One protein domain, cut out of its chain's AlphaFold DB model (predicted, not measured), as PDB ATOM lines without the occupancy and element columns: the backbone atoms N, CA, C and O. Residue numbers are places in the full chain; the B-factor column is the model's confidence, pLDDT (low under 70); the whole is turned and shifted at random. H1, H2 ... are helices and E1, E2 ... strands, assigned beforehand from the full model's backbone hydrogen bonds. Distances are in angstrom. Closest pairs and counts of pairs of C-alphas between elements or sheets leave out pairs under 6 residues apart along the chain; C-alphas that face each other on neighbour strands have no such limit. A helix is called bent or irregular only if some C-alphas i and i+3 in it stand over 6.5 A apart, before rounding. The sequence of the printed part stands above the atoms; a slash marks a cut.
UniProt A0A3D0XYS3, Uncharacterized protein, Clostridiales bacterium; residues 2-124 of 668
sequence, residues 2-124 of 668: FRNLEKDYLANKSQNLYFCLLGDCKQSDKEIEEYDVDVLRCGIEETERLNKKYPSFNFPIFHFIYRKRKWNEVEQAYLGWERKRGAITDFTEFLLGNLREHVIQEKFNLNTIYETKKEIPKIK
ATOM      1  N   PHE A   2      33.193  -5.441  -4.673       94.44
ATOM      2  CA  PHE A   2      33.473  -6.890  -4.812       94.44
ATOM      3  C   PHE A   2      33.957  -7.594  -3.537       94.44
ATOM      4  O   PHE A   2      33.547  -8.715  -3.271       94.44
ATOM      5  N   ARG A   3      34.761  -6.927  -2.696       93.62
ATOM      6  CA  ARG A   3      35.131  -7.470  -1.375       93.62
ATOM      7  C   ARG A   3      33.919  -7.699  -0.460       93.62
ATOM      8  O   ARG A   3      33.920  -8.669   0.283       93.62
ATOM      9  N   ASN A   4      32.906  -6.830  -0.512       91.38
ATOM     10  CA  ASN A   4      31.668  -7.018   0.257       91.38
ATOM     11  C   ASN A   4      30.854  -8.169  -0.341       91.38
ATOM     12  O   ASN A   4      30.432  -9.049   0.391       91.38
ATOM     13  N   LEU A   5      30.777  -8.251  -1.674       94.38
ATOM     14  CA  LEU A   5      30.131  -9.367  -2.369       94.38
ATOM     15  C   LEU A   5      30.758 -10.730  -2.004       94.38
ATOM     16  O   LEU A   5      30.054 -11.717  -1.807       94.38
ATOM     17  N   GLU A   6      32.087 -10.784  -1.876       95.94
ATOM     18  CA  GLU A   6      32.816 -11.967  -1.403       95.94
ATOM     19  C   GLU A   6      32.500 -12.285   0.068       95.94
ATOM     20  O   GLU A   6      32.284 -13.449   0.399       95.94
ATOM     21  N   LYS A   7      32.416 -11.274   0.946       93.81
ATOM     22  CA  LYS A   7      31.985 -11.461   2.346       93.81
ATOM     23  C   LYS A   7      30.565 -12.021   2.430       93.81
ATOM     24  O   LYS A   7      30.355 -12.994   3.152       93.81
ATOM     25  N   ASP A   8      29.629 -11.466   1.664       94.44
ATOM     26  CA  ASP A   8      28.236 -11.918   1.616       94.44
ATOM     27  C   ASP A   8      28.137 -13.379   1.164       94.44
ATOM     28  O   ASP A   8      27.405 -14.171   1.769       94.44
ATOM     29  N   TYR A   9      28.927 -13.760   0.152       95.50
ATOM     30  CA  TYR A   9      29.069 -15.149  -0.280       95.50
ATOM     31  C   TYR A   9      29.609 -16.041   0.834       95.50
ATOM     32  O   TYR A   9      29.021 -17.084   1.116       95.50
ATOM     33  N   LEU A  10      30.701 -15.645   1.495       94.50
ATOM     34  CA  LEU A  10      31.294 -16.430   2.578       94.50
ATOM     35  C   LEU A  10      30.316 -16.627   3.747       94.50
ATOM     36  O   LEU A  10      30.276 -17.719   4.312       94.50
ATOM     37  N   ALA A  11      29.509 -15.612   4.058       92.69
ATOM     38  CA  ALA A  11      28.492 -15.653   5.106       92.69
ATOM     39  C   ALA A  11      27.235 -16.462   4.724       92.69
ATOM     40  O   ALA A  11      26.471 -16.860   5.605       92.69
ATOM     41  N   ASN A  12      26.986 -16.700   3.430       94.50
ATOM     42  CA  ASN A  12      25.741 -17.299   2.933       94.50
ATOM     43  C   ASN A  12      25.966 -18.348   1.829       94.50
ATOM     44  O   ASN A  12      25.181 -18.444   0.884       94.50
ATOM     45  N   LYS A  13      27.028 -19.154   1.928       90.75
ATOM     46  CA  LYS A  13      27.366 -20.152   0.900       90.75
ATOM     47  C   LYS A  13      26.210 -21.123   0.639       90.75
ATOM     48  O   LYS A  13      25.716 -21.785   1.548       90.75
ATOM     49  N   SER A  14      25.818 -21.256  -0.626       90.19
ATOM     50  CA  SER A  14      24.824 -22.234  -1.072       90.19
ATOM     51  C   SER A  14      24.989 -22.539  -2.559       90.19
ATOM     52  O   SER A  14      25.387 -21.670  -3.328       90.19
ATOM     53  N   GLN A  15      24.623 -23.753  -2.979       89.00
ATOM     54  CA  GLN A  15      24.643 -24.164  -4.391       89.00
ATOM     55  C   GLN A  15      23.622 -23.409  -5.263       89.00
ATOM     56  O   GLN A  15      23.759 -23.388  -6.482       89.00
ATOM     57  N   ASN A  16      22.602 -22.802  -4.644       90.88
ATOM     58  CA  ASN A  16      21.503 -22.108  -5.325       90.88
ATOM     59  C   ASN A  16      21.500 -20.590  -5.069       90.88
ATOM     60  O   ASN A  16      20.467 -19.944  -5.255       90.88
ATOM     61  N   LEU A  17      22.615 -20.027  -4.592       94.19
ATOM     62  CA  LEU A  17      22.755 -18.595  -4.348       94.19
ATOM     63  C   LEU A  17      23.841 -18.019  -5.258       94.19
ATOM     64  O   LEU A  17      24.968 -18.506  -5.279       94.19
ATOM     65  N   TYR A  18      23.476 -16.973  -5.994       95.06
ATOM     66  CA  TYR A  18      24.331 -16.292  -6.959       95.06
ATOM     67  C   TYR A  18      24.391 -14.809  -6.612       95.06
ATOM     68  O   TYR A  18      23.420 -14.241  -6.107       95.06
ATOM     69  N   PHE A  19      25.524 -14.184  -6.896       96.12
ATOM     70  CA  PHE A  19      25.849 -12.840  -6.451       96.12
ATOM     71  C   PHE A  19      26.136 -11.958  -7.657       96.12
ATOM     72  O   PHE A  19      27.033 -12.244  -8.443       96.12
ATOM     73  N   CYS A  20      25.381 -10.873  -7.808       96.19
ATOM     74  CA  CYS A  20      25.551  -9.942  -8.916       96.19
ATOM     75  C   CYS A  20      25.770  -8.531  -8.382       96.19
ATOM     76  O   CYS A  20      24.908  -7.990  -7.690       96.19
ATOM     77  N   LEU A  21      26.891  -7.909  -8.750       96.62
ATOM     78  CA  LEU A  21      27.063  -6.474  -8.574       96.62
ATOM     79  C   LEU A  21      26.374  -5.755  -9.740       96.62
ATOM     80  O   LEU A  21      26.808  -5.852 -10.887       96.62
ATOM     81  N   LEU A  22      25.287  -5.049  -9.439       95.38
ATOM     82  CA  LEU A  22      24.521  -4.281 -10.417       95.38
ATOM     83  C   LEU A  22      24.962  -2.812 -10.386       95.38
ATOM     84  O   LEU A  22      24.518  -2.030  -9.548       95.38
ATOM     85  N   GLY A  23      25.873  -2.452 -11.286       93.25
ATOM     86  CA  GLY A  23      26.402  -1.103 -11.428       93.25
ATOM     87  C   GLY A  23      25.495  -0.205 -12.268       93.25
ATOM     88  O   GLY A  23      25.156  -0.527 -13.408       93.25
ATOM     89  N   ASP A  24      25.142   0.954 -11.713       90.38
ATOM     90  CA  ASP A  24      24.469   2.038 -12.430       90.38
ATOM     91  C   ASP A  24      25.476   3.150 -12.742       90.38
ATOM     92  O   ASP A  24      26.330   3.484 -11.916       90.38
ATOM     93  N   CYS A  25      25.384   3.745 -13.928       88.88
ATOM     94  CA  CYS A  25      26.258   4.853 -14.286       88.88
ATOM     95  C   CYS A  25      25.980   6.093 -13.426       88.88
ATOM     96  O   CYS A  25      24.833   6.432 -13.101       88.88
ATOM     97  N   LYS A  26      27.043   6.840 -13.124       87.25
ATOM     98  CA  LYS A  26      26.909   8.188 -12.574       87.25
ATOM     99  C   LYS A  26      26.292   9.114 -13.623       87.25
ATOM    100  O   LYS A  26      26.593   8.988 -14.807       87.25
ATOM    101  N   GLN A  27      25.418  10.016 -13.182       89.94
ATOM    102  CA  GLN A  27      24.822  11.031 -14.049       89.94
ATOM    103  C   GLN A  27      25.922  11.923 -14.648       89.94
ATOM    104  O   GLN A  27      26.834  12.328 -13.925       89.94
ATOM    105  N   SER A  28      25.826  12.216 -15.944       92.06
ATOM    106  CA  SER A  28      26.792  13.026 -16.692       92.06
ATOM    107  C   SER A  28      26.109  13.829 -17.805       92.06
ATOM    108  O   SER A  28      24.986  13.524 -18.204       92.06
ATOM    109  N   ASP A  29      26.804  14.832 -18.333       93.12
ATOM    110  CA  ASP A  29      26.439  15.541 -19.562       93.12
ATOM    111  C   ASP A  29      26.876  14.780 -20.832       93.12
ATOM    112  O   ASP A  29      26.514  15.168 -21.943       93.12
ATOM    113  N   LYS A  30      27.626  13.677 -20.686       93.00
ATOM    114  CA  LYS A  30      28.100  12.810 -21.776       93.00
ATOM    115  C   LYS A  30      27.516  11.401 -21.673       93.00
ATOM    116  O   LYS A  30      27.337  10.864 -20.581       93.00
ATOM    117  N   GLU A  31      27.276  10.769 -22.824       92.06
ATOM    118  CA  GLU A  31      26.839   9.364 -22.880       92.06
ATOM    119  C   GLU A  31      27.916   8.422 -22.321       92.06
ATOM    120  O   GLU A  31      27.617   7.525 -21.528       92.06
ATOM    121  N   ILE A  32      29.174   8.674 -22.691       92.19
ATOM    122  CA  ILE A  32      30.348   7.890 -22.305       92.19
ATOM    123  C   ILE A  32      31.344   8.811 -21.605       92.19
ATOM    124  O   ILE A  32      31.619   9.919 -22.071       92.19
ATOM    125  N   GLU A  33      31.886   8.331 -20.496       94.06
ATOM    126  CA  GLU A  33      32.885   9.007 -19.677       94.06
ATOM    127  C   GLU A  33      34.179   8.197 -19.638       94.06
ATOM    128  O   GLU A  33      34.164   6.973 -19.753       94.06
ATOM    129  N   GLU A  34      35.310   8.869 -19.425       91.50
ATOM    130  CA  GLU A  34      36.632   8.218 -19.433       91.50
ATOM    131  C   GLU A  34      36.747   7.118 -18.366       91.50
ATOM    132  O   GLU A  34      37.293   6.047 -18.625       91.50
ATOM    133  N   TYR A  35      36.145   7.338 -17.193       91.06
ATOM    134  CA  TYR A  35      36.162   6.375 -16.090       91.06
ATOM    135  C   TYR A  35      35.311   5.120 -16.347       91.06
ATOM    136  O   TYR A  35      35.434   4.148 -15.601       91.06
ATOM    137  N   ASP A  36      34.451   5.097 -17.373       93.19
ATOM    138  CA  ASP A  36      33.633   3.914 -17.677       93.19
ATOM    139  C   ASP A  36      34.495   2.723 -18.068       93.19
ATOM    140  O   ASP A  36      34.212   1.595 -17.669       93.19
ATOM    141  N   VAL A  37      35.568   2.978 -18.817       92.75
ATOM    142  CA  VAL A  37      36.504   1.942 -19.267       92.75
ATOM    143  C   VAL A  37      37.167   1.274 -18.065       92.75
ATOM    144  O   VAL A  37      37.252   0.047 -18.007       92.75
ATOM    145  N   ASP A  38      37.575   2.066 -17.071       93.88
ATOM    146  CA  ASP A  38      38.187   1.551 -15.847       93.88
ATOM    147  C   ASP A  38      37.190   0.753 -14.997       93.88
ATOM    148  O   ASP A  38      37.546  -0.303 -14.465       93.88
ATOM    149  N   VAL A  39      35.935   1.211 -14.898       93.81
ATOM    150  CA  VAL A  39      34.862   0.496 -14.185       93.81
ATOM    151  C   VAL A  39      34.564  -0.846 -14.852       93.81
ATOM    152  O   VAL A  39      34.459  -1.862 -14.162       93.81
ATOM    153  N   LEU A  40      34.464  -0.866 -16.181       94.81
ATOM    154  CA  LEU A  40      34.238  -2.076 -16.966       94.81
ATOM    155  C   LEU A  40      35.385  -3.075 -16.791       94.81
ATOM    156  O   LEU A  40      35.136  -4.220 -16.414       94.81
ATOM    157  N   ARG A  41      36.634  -2.631 -16.986       95.50
ATOM    158  CA  ARG A  41      37.828  -3.473 -16.830       95.50
ATOM    159  C   ARG A  41      37.912  -4.064 -15.423       95.50
ATOM    160  O   ARG A  41      37.993  -5.280 -15.281       95.50
ATOM    161  N   CYS A  42      37.818  -3.223 -14.390       95.69
ATOM    162  CA  CYS A  42      37.893  -3.669 -12.998       95.69
ATOM    163  C   CYS A  42      36.757  -4.645 -12.650       95.69
ATOM    164  O   CYS A  42      36.978  -5.639 -11.959       95.69
ATOM    165  N   GLY A  43      35.547  -4.393 -13.154       95.75
ATOM    166  CA  GLY A  43      34.407  -5.272 -12.934       95.75
ATOM    167  C   GLY A  43      34.573  -6.664 -13.541       95.75
ATOM    168  O   GLY A  43      34.208  -7.650 -12.897       95.75
ATOM    169  N   ILE A  44      35.160  -6.759 -14.737       95.56
ATOM    170  CA  ILE A  44      35.495  -8.038 -15.384       95.56
ATOM    171  C   ILE A  44      36.590  -8.756 -14.590       95.56
ATOM    172  O   ILE A  44      36.386  -9.891 -14.159       95.56
ATOM    173  N   GLU A  45      37.710  -8.077 -14.333       96.62
ATOM    174  CA  GLU A  45      38.873  -8.641 -13.636       96.62
ATOM    175  C   GLU A  45      38.502  -9.197 -12.254       96.62
ATOM    176  O   GLU A  45      38.851 -10.333 -11.923       96.62
ATOM    177  N   GLU A  46      37.741  -8.444 -11.454       97.06
ATOM    178  CA  GLU A  46      37.326  -8.882 -10.119       97.06
ATOM    179  C   GLU A  46      36.294 -10.016 -10.164       97.06
ATOM    180  O   GLU A  46      36.359 -10.938  -9.346       97.06
ATOM    181  N   THR A  47      35.377 -10.001 -11.137       96.38
ATOM    182  CA  THR A  47      34.419 -11.101 -11.339       96.38
ATOM    183  C   THR A  47      35.143 -12.393 -11.710       96.38
ATOM    184  O   THR A  47      34.870 -13.451 -11.137       96.38
ATOM    185  N   GLU A  48      36.105 -12.324 -12.630       95.31
ATOM    186  CA  GLU A  48      36.935 -13.470 -12.998       95.31
ATOM    187  C   GLU A  48      37.790 -13.955 -11.831       95.31
ATOM    188  O   GLU A  48      37.875 -15.161 -11.599       95.31
ATOM    189  N   ARG A  49      38.409 -13.037 -11.078       97.06
ATOM    190  CA  ARG A  49      39.219 -13.369  -9.901       97.06
ATOM    191  C   ARG A  49      38.401 -14.167  -8.888       97.06
ATOM    192  O   ARG A  49      38.873 -15.193  -8.398       97.06
ATOM    193  N   LEU A  50      37.177 -13.726  -8.593       96.81
ATOM    194  CA  LEU A  50      36.293 -14.413  -7.650       96.81
ATOM    195  C   LEU A  50      35.798 -15.760  -8.186       96.81
ATOM    196  O   LEU A  50      35.834 -16.739  -7.448       96.81
ATOM    197  N   ASN A  51      35.406 -15.855  -9.459       95.38
ATOM    198  CA  ASN A  51      34.966 -17.127 -10.044       95.38
ATOM    199  C   ASN A  51      36.115 -18.141 -10.224       95.38
ATOM    200  O   ASN A  51      35.881 -19.342 -10.126       95.38
ATOM    201  N   LYS A  52      37.362 -17.686 -10.431       95.19
ATOM    202  CA  LYS A  52      38.564 -18.546 -10.397       95.19
ATOM    203  C   LYS A  52      38.843 -19.045  -8.978       95.19
ATOM    204  O   LYS A  52      39.178 -20.210  -8.794       95.19
ATOM    205  N   LYS A  53      38.678 -18.176  -7.972       95.19
ATOM    206  CA  LYS A  53      38.850 -18.521  -6.551       95.19
ATOM    207  C   LYS A  53      37.756 -19.466  -6.038       95.19
ATOM    208  O   LYS A  53      38.030 -20.311  -5.191       95.19
ATOM    209  N   TYR A  54      36.533 -19.328  -6.544       93.94
ATOM    210  CA  TYR A  54      35.360 -20.101  -6.139       93.94
ATOM    211  C   TYR A  54      34.697 -20.758  -7.360       93.94
ATOM    212  O   TYR A  54      33.686 -20.257  -7.859       93.94
ATOM    213  N   PRO A  55      35.263 -21.870  -7.863       89.62
ATOM    214  CA  PRO A  55      34.745 -22.530  -9.052       89.62
ATOM    215  C   PRO A  55      33.363 -23.149  -8.799       89.62
ATOM    216  O   PRO A  55      33.084 -23.696  -7.732       89.62
ATOM    217  N   SER A  56      32.509 -23.099  -9.821       86.75
ATOM    218  CA  SER A  56      31.181 -23.721  -9.842       86.75
ATOM    219  C   SER A  56      30.991 -24.495 -11.144       86.75
ATOM    220  O   SER A  56      31.389 -24.034 -12.215       86.75
ATOM    221  N   PHE A  57      30.380 -25.678 -11.061       76.56
ATOM    222  CA  PHE A  57      30.238 -26.594 -12.197       76.56
ATOM    223  C   PHE A  57      29.262 -26.067 -13.261       76.56
ATOM    224  O   PHE A  57      29.557 -26.072 -14.460       76.56
ATOM    225  N   ASN A  58      28.107 -25.559 -12.823       79.50
ATOM    226  CA  ASN A  58      26.999 -25.264 -13.728       79.50
ATOM    227  C   ASN A  58      26.968 -23.799 -14.132       79.50
ATOM    228  O   ASN A  58      27.070 -23.501 -15.310       79.50
ATOM    229  N   PHE A  59      26.891 -22.880 -13.179       89.62
ATOM    230  CA  PHE A  59      26.756 -21.450 -13.439       89.62
ATOM    231  C   PHE A  59      27.726 -20.694 -12.525       89.62
ATOM    232  O   PHE A  59      27.836 -21.090 -11.355       89.62
ATOM    233  N   PRO A  60      28.468 -19.683 -13.024       92.62
ATOM    234  CA  PRO A  60      29.365 -18.895 -12.182       92.62
ATOM    235  C   PRO A  60      28.635 -18.327 -10.961       92.62
ATOM    236  O   PRO A  60      27.425 -18.123 -10.984       92.62
ATOM    237  N   ILE A  61      29.361 -18.119  -9.865       93.88
ATOM    238  CA  ILE A  61      28.760 -17.638  -8.613       93.88
ATOM    239  C   ILE A  61      28.632 -16.117  -8.649       93.88
ATOM    240  O   ILE A  61      27.632 -15.567  -8.187       93.88
ATOM    241  N   PHE A  62      29.649 -15.449  -9.193       96.25
ATOM    242  CA  PHE A  62      29.775 -13.999  -9.189       96.25
ATOM    243  C   PHE A  62      29.531 -13.420 -10.576       96.25
ATOM    244  O   PHE A  62      30.047 -13.926 -11.574       96.25
ATOM    245  N   HIS A  63      28.791 -12.319 -10.620       96.31
ATOM    246  CA  HIS A  63      28.455 -11.603 -11.840       96.31
ATOM    247  C   HIS A  63      28.579 -10.096 -11.662       96.31
ATOM    248  O   HIS A  63      28.460  -9.558 -10.557       96.31
ATOM    249  N   PHE A  64      28.762  -9.418 -12.786       97.06
ATOM    250  CA  PHE A  64      28.804  -7.975 -12.863       97.06
ATOM    251  C   PHE A  64      27.987  -7.511 -14.059       97.06
ATOM    252  O   PHE A  64      28.117  -8.024 -15.174       97.06
ATOM    253  N   ILE A  65      27.119  -6.541 -13.806       95.94
ATOM    254  CA  ILE A  65      26.322  -5.885 -14.831       95.94
ATOM    255  C   ILE A  65      26.566  -4.395 -14.693       95.94
ATOM    256  O   ILE A  65      26.383  -3.841 -13.611       95.94
ATOM    257  N   TYR A  66      26.941  -3.749 -15.790       95.50
ATOM    258  CA  TYR A  66      27.091  -2.304 -15.857       95.50
ATOM    259  C   TYR A  66      26.113  -1.733 -16.875       95.50
ATOM    260  O   TYR A  66      26.151  -2.061 -18.064       95.50
ATOM    261  N   ARG A  67      25.189  -0.905 -16.390       94.69
ATOM    262  CA  ARG A  67      24.133  -0.304 -17.211       94.69
ATOM    263  C   ARG A  67      24.706   0.765 -18.135       94.69
ATOM    264  O   ARG A  67      25.744   1.341 -17.848       94.69
ATOM    265  N   LYS A  68      24.021   1.033 -19.244       93.69
ATOM    266  CA  LYS A  68      24.372   2.108 -20.178       93.69
ATOM    267  C   LYS A  68      23.672   3.413 -19.780       93.69
ATOM    268  O   LYS A  68      22.510   3.388 -19.365       93.69
ATOM    269  N   ARG A  69      24.344   4.565 -19.927       93.19
ATOM    270  CA  ARG A  69      23.669   5.871 -19.828       93.19
ATOM    271  C   ARG A  69      22.864   6.142 -21.092       93.19
ATOM    272  O   ARG A  69      23.359   5.938 -22.194       93.19
ATOM    273  N   LYS A  70      21.656   6.678 -20.935       93.50
ATOM    274  CA  LYS A  70      20.864   7.236 -22.036       93.50
ATOM    275  C   LYS A  70      20.478   8.673 -21.709       93.50
ATOM    276  O   LYS A  70      20.316   9.016 -20.536       93.50
ATOM    277  N   TRP A  71      20.350   9.501 -22.746       94.94
ATOM    278  CA  TRP A  71      19.831  10.855 -22.591       94.94
ATOM    279  C   TRP A  71      18.413  10.792 -22.030       94.94
ATOM    280  O   TRP A  71      17.561  10.063 -22.543       94.94
ATOM    281  N   ASN A  72      18.167  11.552 -20.972       94.56
ATOM    282  CA  ASN A  72      16.862  11.676 -20.358       94.56
ATOM    283  C   ASN A  72      16.403  13.131 -20.456       94.56
ATOM    284  O   ASN A  72      16.974  14.017 -19.822       94.56
ATOM    285  N   GLU A  73      15.347  13.375 -21.228       92.56
ATOM    286  CA  GLU A  73      14.824  14.724 -21.455       92.56
ATOM    287  C   GLU A  73      14.284  15.385 -20.179       92.56
ATOM    288  O   GLU A  73      14.355  16.605 -20.033       92.56
ATOM    289  N   VAL A  74      13.769  14.604 -19.227       91.38
ATOM    290  CA  VAL A  74      13.239  15.123 -17.957       91.38
ATOM    291  C   VAL A  74      14.376  15.531 -17.022       91.38
ATOM    292  O   VAL A  74      14.299  16.563 -16.353       91.38
ATOM    293  N   GLU A  75      15.453  14.752 -16.988       91.12
ATOM    294  CA  GLU A  75      16.620  15.030 -16.146       91.12
ATOM    295  C   GLU A  75      17.650  15.953 -16.805       91.12
ATOM    296  O   GLU A  75      18.511  16.468 -16.094       91.12
ATOM    297  N   GLN A  76      17.548  16.188 -18.120       92.06
ATOM    298  CA  GLN A  76      18.498  16.971 -18.924       92.06
ATOM    299  C   GLN A  76      19.946  16.487 -18.745       92.06
ATOM    300  O   GLN A  76      20.868  17.285 -18.616       92.06
ATOM    301  N   ALA A  77      20.123  15.168 -18.679       93.50
ATOM    302  CA  ALA A  77      21.414  14.531 -18.478       93.50
ATOM    303  C   ALA A  77      21.410  13.104 -19.041       93.50
ATOM    304  O   ALA A  77      20.356  12.504 -19.270       93.50
ATOM    305  N   TYR A  78      22.601  12.542 -19.206       94.25
ATOM    306  CA  TYR A  78      22.821  11.123 -19.433       94.25
ATOM    307  C   TYR A  78      22.868  10.389 -18.091       94.25
ATOM    308  O   TYR A  78      23.710  10.665 -17.234       94.25
ATOM    309  N   LEU A  79      21.964   9.432 -17.895       93.31
ATOM    310  CA  LEU A  79      21.926   8.578 -16.703       93.31
ATOM    311  C   LEU A  79      21.390   7.182 -17.036       93.31
ATOM    312  O   LEU A  79      20.819   6.958 -18.104       93.31
ATOM    313  N   GLY A  80      21.564   6.235 -16.114       92.62
ATOM    314  CA  GLY A  80      20.887   4.944 -16.194       92.62
ATOM    315  C   GLY A  80      19.376   5.112 -16.024       92.62
ATOM    316  O   GLY A  80      18.921   5.774 -15.086       92.62
ATOM    317  N   TRP A  81      18.596   4.517 -16.931       93.12
ATOM    318  CA  TRP A  81      17.129   4.610 -16.941       93.12
ATOM    319  C   TRP A  81      16.547   4.306 -15.552       93.12
ATOM    320  O   TRP A  81      16.919   3.306 -14.942       93.12
ATOM    321  N   GLU A  82      15.681   5.168 -15.015       92.31
ATOM    322  CA  GLU A  82      14.999   4.967 -13.720       92.31
ATOM    323  C   GLU A  82      15.897   4.652 -12.499       92.31
ATOM    324  O   GLU A  82      15.404   4.181 -11.471       92.31
ATOM    325  N   ARG A  83      17.212   4.919 -12.569       91.06
ATOM    326  CA  ARG A  83      18.171   4.706 -11.461       91.06
ATOM    327  C   ARG A  83      18.034   3.295 -10.851       91.06
ATOM    328  O   ARG A  83      17.918   2.320 -11.591       91.06
ATOM    329  N   LYS A  84      18.018   3.173  -9.513       91.62
ATOM    330  CA  LYS A  84      17.880   1.893  -8.783       91.62
ATOM    331  C   LYS A  84      16.624   1.107  -9.193       91.62
ATOM    332  O   LYS A  84      16.732  -0.094  -9.423       91.62
ATOM    333  N   ARG A  85      15.473   1.769  -9.383       93.12
ATOM    334  CA  ARG A  85      14.223   1.117  -9.826       93.12
ATOM    335  C   ARG A  85      14.396   0.463 -11.189       93.12
ATOM    336  O   ARG A  85      14.043  -0.700 -11.383       93.12
ATOM    337  N   GLY A  86      14.959   1.216 -12.131       93.88
ATOM    338  CA  GLY A  86      15.217   0.726 -13.479       93.88
ATOM    339  C   GLY A  86      16.249  -0.381 -13.505       93.88
ATOM    340  O   GLY A  86      16.076  -1.340 -14.243       93.88
ATOM    341  N   ALA A  87      17.278  -0.297 -12.661       94.31
ATOM    342  CA  ALA A  87      18.268  -1.352 -12.521       94.31
ATOM    343  C   ALA A  87      17.609  -2.672 -12.079       94.31
ATOM    344  O   ALA A  87      17.799  -3.694 -12.735       94.31
ATOM    345  N   ILE A  88      16.775  -2.640 -11.033       95.38
ATOM    346  CA  ILE A  88      16.050  -3.820 -10.532       95.38
ATOM    347  C   ILE A  88      15.059  -4.350 -11.579       95.38
ATOM    348  O   ILE A  88      14.970  -5.562 -11.790       95.38
ATOM    349  N   THR A  89      14.348  -3.454 -12.269       95.31
ATOM    350  CA  THR A  89      13.368  -3.817 -13.304       95.31
ATOM    351  C   THR A  89      14.049  -4.450 -14.518       95.31
ATOM    352  O   THR A  89      13.680  -5.551 -14.918       95.31
ATOM    353  N   ASP A  90      15.082  -3.808 -15.071       95.00
ATOM    354  CA  ASP A  90      15.843  -4.317 -16.217       95.00
ATOM    355  C   ASP A  90      16.493  -5.666 -15.893       95.00
ATOM    356  O   ASP A  90      16.450  -6.586 -16.709       95.00
ATOM    357  N   PHE A  91      17.048  -5.810 -14.686       95.94
ATOM    358  CA  PHE A  91      17.630  -7.066 -14.223       95.94
ATOM    359  C   PHE A  91      16.576  -8.173 -14.079       95.94
ATOM    360  O   PHE A  91      16.800  -9.304 -14.508       95.94
ATOM    361  N   THR A  92      15.401  -7.842 -13.542       96.19
ATOM    362  CA  THR A  92      14.281  -8.782 -13.409       96.19
ATOM    363  C   THR A  92      13.789  -9.267 -14.774       96.19
ATOM    364  O   THR A  92      13.643 -10.471 -14.987       96.19
ATOM    365  N   GLU A  93      13.572  -8.353 -15.721       95.44
ATOM    366  CA  GLU A  93      13.125  -8.701 -17.075       95.44
ATOM    367  C   GLU A  93      14.184  -9.495 -17.848       95.44
ATOM    368  O   GLU A  93      13.835 -10.408 -18.600       95.44
ATOM    369  N   PHE A  94      15.468  -9.180 -17.641       94.81
ATOM    370  CA  PHE A  94      16.584  -9.941 -18.196       94.81
ATOM    371  C   PHE A  94      16.575 -11.391 -17.696       94.81
ATOM    372  O   PHE A  94      16.571 -12.313 -18.508       94.81
ATOM    373  N   LEU A  95      16.493 -11.607 -16.378       94.38
ATOM    374  CA  LEU A  95      16.482 -12.951 -15.785       94.38
ATOM    375  C   LEU A  95      15.245 -13.777 -16.161       94.38
ATOM    376  O   LEU A  95      15.307 -15.005 -16.170       94.38
ATOM    377  N   LEU A  96      14.120 -13.127 -16.472       93.94
ATOM    378  CA  LEU A  96      12.913 -13.797 -16.965       93.94
ATOM    379  C   LEU A  96      12.973 -14.148 -18.459       93.94
ATOM    380  O   LEU A  96      12.086 -14.852 -18.938       93.94
ATOM    381  N   GLY A  97      13.988 -13.676 -19.190       91.50
ATOM    382  CA  GLY A  97      14.090 -13.858 -20.640       91.50
ATOM    383  C   GLY A  97      13.097 -13.005 -21.436       91.50
ATOM    384  O   GLY A  97      12.826 -13.293 -22.597       91.50
ATOM    385  N   ASN A  98      12.544 -11.949 -20.830       92.31
ATOM    386  CA  ASN A  98      11.573 -11.063 -21.480       92.31
ATOM    387  C   ASN A  98      12.241 -10.018 -22.393       92.31
ATOM    388  O   ASN A  98      11.555  -9.338 -23.164       92.31
ATOM    389  N   LEU A  99      13.563  -9.845 -22.290       90.62
ATOM    390  CA  LEU A  99      14.329  -8.894 -23.092       90.62
ATOM    391  C   LEU A  99      14.901  -9.568 -24.342       90.62
ATOM    392  O   LEU A  99      15.577 -10.590 -24.262       90.62
ATOM    393  N   ARG A 100      14.660  -8.954 -25.504       89.75
ATOM    394  CA  ARG A 100      15.280  -9.356 -26.777       89.75
ATOM    395  C   ARG A 100      16.747  -8.919 -26.813       89.75
ATOM    396  O   ARG A 100      17.097  -7.910 -26.208       89.75
ATOM    397  N   GLU A 101      17.578  -9.625 -27.577       85.94
ATOM    398  CA  GLU A 101      19.032  -9.395 -27.644       85.94
ATOM    399  C   GLU A 101      19.416  -7.937 -27.957       85.94
ATOM    400  O   GLU A 101      20.212  -7.345 -27.231       85.94
ATOM    401  N   HIS A 102      18.775  -7.311 -28.950       87.94
ATOM    402  CA  HIS A 102      19.015  -5.897 -29.270       87.94
ATOM    403  C   HIS A 102      18.706  -4.956 -28.088       87.94
ATOM    404  O   HIS A 102      19.435  -4.002 -27.843       87.94
ATOM    405  N   VAL A 103      17.667  -5.253 -27.296       90.69
ATOM    406  CA  VAL A 103      17.287  -4.444 -26.124       90.69
ATOM    407  C   VAL A 103      18.323  -4.576 -25.007       90.69
ATOM    408  O   VAL A 103      18.582  -3.611 -24.291       90.69
ATOM    409  N   ILE A 104      18.925  -5.757 -24.847       88.94
ATOM    410  CA  ILE A 104      19.984  -5.997 -23.858       88.94
ATOM    411  C   ILE A 104      21.210  -5.142 -24.202       88.94
ATOM    412  O   ILE A 104      21.700  -4.418 -23.337       88.94
ATOM    413  N   GLN A 105      21.645  -5.157 -25.464       87.44
ATOM    414  CA  GLN A 105      22.779  -4.352 -25.947       87.44
ATOM    415  C   GLN A 105      22.534  -2.844 -25.803       87.44
ATOM    416  O   GLN A 105      23.449  -2.070 -25.538       87.44
ATOM    417  N   GLU A 106      21.282  -2.409 -25.927       90.12
ATOM    418  CA  GLU A 106      20.919  -1.014 -25.704       90.12
ATOM    419  C   GLU A 106      20.896  -0.596 -24.226       90.12
ATOM    420  O   GLU A 106      21.012   0.596 -23.931       90.12
ATOM    421  N   LYS A 107      20.672  -1.535 -23.299       91.69
ATOM    422  CA  LYS A 107      20.498  -1.256 -21.863       91.69
ATOM    423  C   LYS A 107      21.780  -1.412 -21.052       91.69
ATOM    424  O   LYS A 107      21.915  -0.752 -20.020       91.69
ATOM    425  N   PHE A 108      22.706  -2.261 -21.486       93.38
ATOM    426  CA  PHE A 108      23.903  -2.607 -20.722       93.38
ATOM    427  C   PHE A 108      25.172  -2.365 -21.534       93.38
ATOM    428  O   PHE A 108      25.270  -2.792 -22.678       93.38
ATOM    429  N   ASN A 109      26.160  -1.724 -20.907       91.94
ATOM    430  CA  ASN A 109      27.523  -1.665 -21.436       91.94
ATOM    431  C   ASN A 109      28.241  -3.008 -21.242       91.94
ATOM    432  O   ASN A 109      29.079  -3.381 -22.053       91.94
ATOM    433  N   LEU A 110      27.907  -3.726 -20.164       93.00
ATOM    434  CA  LEU A 110      28.443  -5.047 -19.852       93.00
ATOM    435  C   LEU A 110      27.417  -5.860 -19.070       93.00
ATOM    436  O   LEU A 110      26.761  -5.346 -18.162       93.00
ATOM    437  N   ASN A 111      27.314  -7.145 -19.394       93.88
ATOM    438  CA  ASN A 111      26.519  -8.103 -18.641       93.88
ATOM    439  C   ASN A 111      27.209  -9.468 -18.685       93.88
ATOM    440  O   ASN A 111      27.037 -10.228 -19.640       93.88
ATOM    441  N   THR A 112      27.962  -9.801 -17.635       93.06
ATOM    442  CA  THR A 112      28.734 -11.052 -17.624       93.06
ATOM    443  C   THR A 112      27.841 -12.296 -17.603       93.06
ATOM    444  O   THR A 112      28.251 -13.349 -18.085       93.06
ATOM    445  N   ILE A 113      26.590 -12.203 -17.125       90.81
ATOM    446  CA  ILE A 113      25.627 -13.317 -17.209       90.81
ATOM    447  C   ILE A 113      25.339 -13.657 -18.674       90.81
ATOM    448  O   ILE A 113      25.349 -14.829 -19.045       90.81
ATOM    449  N   TYR A 114      25.119 -12.632 -19.502       85.19
ATOM    450  CA  TYR A 114      24.852 -12.802 -20.929       85.19
ATOM    451  C   TYR A 114      26.039 -13.442 -21.662       85.19
ATOM    452  O   TYR A 114      25.868 -14.374 -22.447       85.19
ATOM    453  N   GLU A 115      27.255 -12.989 -21.352       75.62
ATOM    454  CA  GLU A 115      28.492 -13.483 -21.968       75.62
ATOM    455  C   GLU A 115      28.781 -14.947 -21.637       75.62
ATOM    456  O   GLU A 115      29.351 -15.666 -22.459       75.62
ATOM    457  N   THR A 116      28.342 -15.426 -20.467       71.94
ATOM    458  CA  THR A 116      28.657 -16.794 -20.038       71.94
ATOM    459  C   THR A 116      27.806 -17.868 -20.737       71.94
ATOM    460  O   THR A 116      28.080 -19.048 -20.532       71.94
ATOM    461  N   LYS A 117      26.799 -17.491 -21.552       61.97
ATOM    462  CA  LYS A 117      25.937 -18.309 -22.456       61.97
ATOM    463  C   LYS A 117      25.357 -19.645 -21.951       61.97
ATOM    464  O   LYS A 117      24.638 -20.307 -22.697       61.97
ATOM    465  N   LYS A 118      25.612 -20.062 -20.714       61.12
ATOM    466  CA  LYS A 118      24.970 -21.225 -20.099       61.12
ATOM    467  C   LYS A 118      23.512 -20.890 -19.790       61.12
ATOM    468  O   LYS A 118      23.187 -19.735 -19.518       61.12
ATOM    469  N   GLU A 119      22.642 -21.897 -19.825       75.44
ATOM    470  CA  GLU A 119      21.250 -21.741 -19.398       75.44
ATOM    471  C   GLU A 119      21.214 -21.130 -17.991       75.44
ATOM    472  O   GLU A 119      21.738 -21.709 -17.035       75.44
ATOM    473  N   ILE A 120      20.636 -19.930 -17.878       86.94
ATOM    474  CA  ILE A 120      20.477 -19.247 -16.595       86.94
ATOM    475  C   ILE A 120      19.616 -20.160 -15.713       86.94
ATOM    476  O   ILE A 120      18.517 -20.548 -16.130       86.94
ATOM    477  N   PRO A 121      20.075 -20.524 -14.500       89.19
ATOM    478  CA  PRO A 121      19.285 -21.360 -13.610       89.19
ATOM    479  C   PRO A 121      17.947 -20.682 -13.313       89.19
ATOM    480  O   PRO A 121      17.831 -19.459 -13.316       89.19
ATOM    481  N   LYS A 122      16.909 -21.471 -13.030       91.31
ATOM    482  CA  LYS A 122      15.566 -20.939 -12.767       91.31
ATOM    483  C   LYS A 122      15.531 -20.136 -11.460       91.31
ATOM    484  O   LYS A 122      15.187 -20.670 -10.402       91.31
ATOM    485  N   ILE A 123      15.836 -18.844 -11.547       94.50
ATOM    486  CA  ILE A 123      15.806 -17.913 -10.420       94.50
ATOM    487  C   ILE A 123      14.351 -17.664 -10.009       94.50
ATOM    488  O   ILE A 123      13.505 -17.289 -10.822       94.50
ATOM    489  N   LYS A 124      14.038 -17.910  -8.733       95.25
ATOM    490  CA  LYS A 124      12.696 -17.674  -8.170       95.25
ATOM    491  C   LYS A 124      12.586 -16.328  -7.463       95.25
ATOM    492  O   LYS A 124      11.562 -15.664  -7.596       95.25
TER     493      LYS A 124
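Overview. This is residues 2 to 124 of the 668 residues of an uncharacterized protein of Clostridiales bacterium (UniProt A0A3D0XYS3). A small sheet of three strands, E1, E2 and E5, makes the core, with the long helix H2 and the shorter H1 over one face and H3 over the other, where H4 also lies. E2 runs on past the sheet into a small hairpin, E3 and E4, at one end of the longest axis. The printed part has 123 residues, with five named helices and five named strands in the order H1 E1 H2 E2 E3 E4 H3 H4 E5 H5. The larger sheet has the order E1 E2 E5 and is mixed, E3 and E4 form an antiparallel sheet of two, and the class is mixed, helices and strands. The whole is compact, with a radius of gyration of the C-alphas of 15.0 A and spans of 44 by 29 by 23 A.

Arrangement. Residues 2 to 11 form H1, which is on the sheet of E1, residues 19 to 23, E2, residues 62 to 67, and E5, residues 108 to 111. H1 runs along the strands over E1, at a height over the sheet of 8.1 A; the closest C-alphas of the two are those of Leu 5 and Phe 19, 6.9 A. E1 is an edge strand and the parallel neighbour of E2, with N 21 and O 63 at 2.9 A and N 65 and O 21 at 3.0 A, within hydrogen-bond range. H2, residues 34 to 53, is on the same face as H1, 9.0 A over the sheet, and runs along E2 at 4 degrees on the local plane; their closest C-alphas are those of Thr 47 and Phe 62, 5.9 A. E1, H2 and E2 form a strand-helix-strand unit, two parallel neighbour strands with a helix between them, with a right-handed crossover. With residues 46 to 50 alone H2 only just touches H1, with 3 pairs of C-alphas within 8 A, the closest those of Phe 2 and Glu 46 at 6.9 A; the tilt is shallow, 29 degrees, the same way. E2 runs on at 48 degrees into E3, residues 70 to 72, which forms a hairpin with E4, residues 77 to 79; N 72 and O 77 are 2.9 A apart, within hydrogen-bond range. H3, residues 83 to 95, is on the opposite face from H2, 9.6 A over the sheet, slantwise to E2 at 53 degrees on the local plane. H4, residues 101 to 107, is close to but not clearly touching H3, the closest C-alphas being those of Phe 94 and Ile 104 at 7.7 A, with a shallow tilt of 14 degrees, opposite ways. The domain has three layers, helices on both faces of a sheet: H1 and H2 on one, H3 and H4 on the other. E5, an edge strand, is antiparallel to E2, with N 66 and O 110 at 2.9 A, within hydrogen-bond range. H5, residues 112 to 115, only grazes the sheet, with residues 112 to 114. Every O i to N i+4 pair is within hydrogen-bond range in H1, H3 and H4, and 15 of 16 in H2; H5 is too short for such a pair.

Along the chain. H1 begins at C-alpha 2 (33.473, -6.890, -4.812) and is 14.1 A long. E1 follows with 12.8 A. H2, 29.8 A long, runs from C-alpha 34 (36.632, 8.218, -19.433) to C-alpha 53 (38.850, -18.521, -6.551); it is neither bent nor irregular, but only just: C-alphas 34 and 37 are 6.3 A apart. E2 is 16.8 A long, H3 18.3 A and H4 10.1 A. E3, E4, E5 and H5 are shorter, and H5 ends at C-alpha 115 (28.492, -13.483, -21.968).

Size, cuts and confidence. The two C-alphas farthest apart, those of Phe 57 and Gln 76, are 45.6 A apart. The printed part has no cut and no long link. The mean pLDDT of the printed part is 91.9; residues 117 to 118 are under 70.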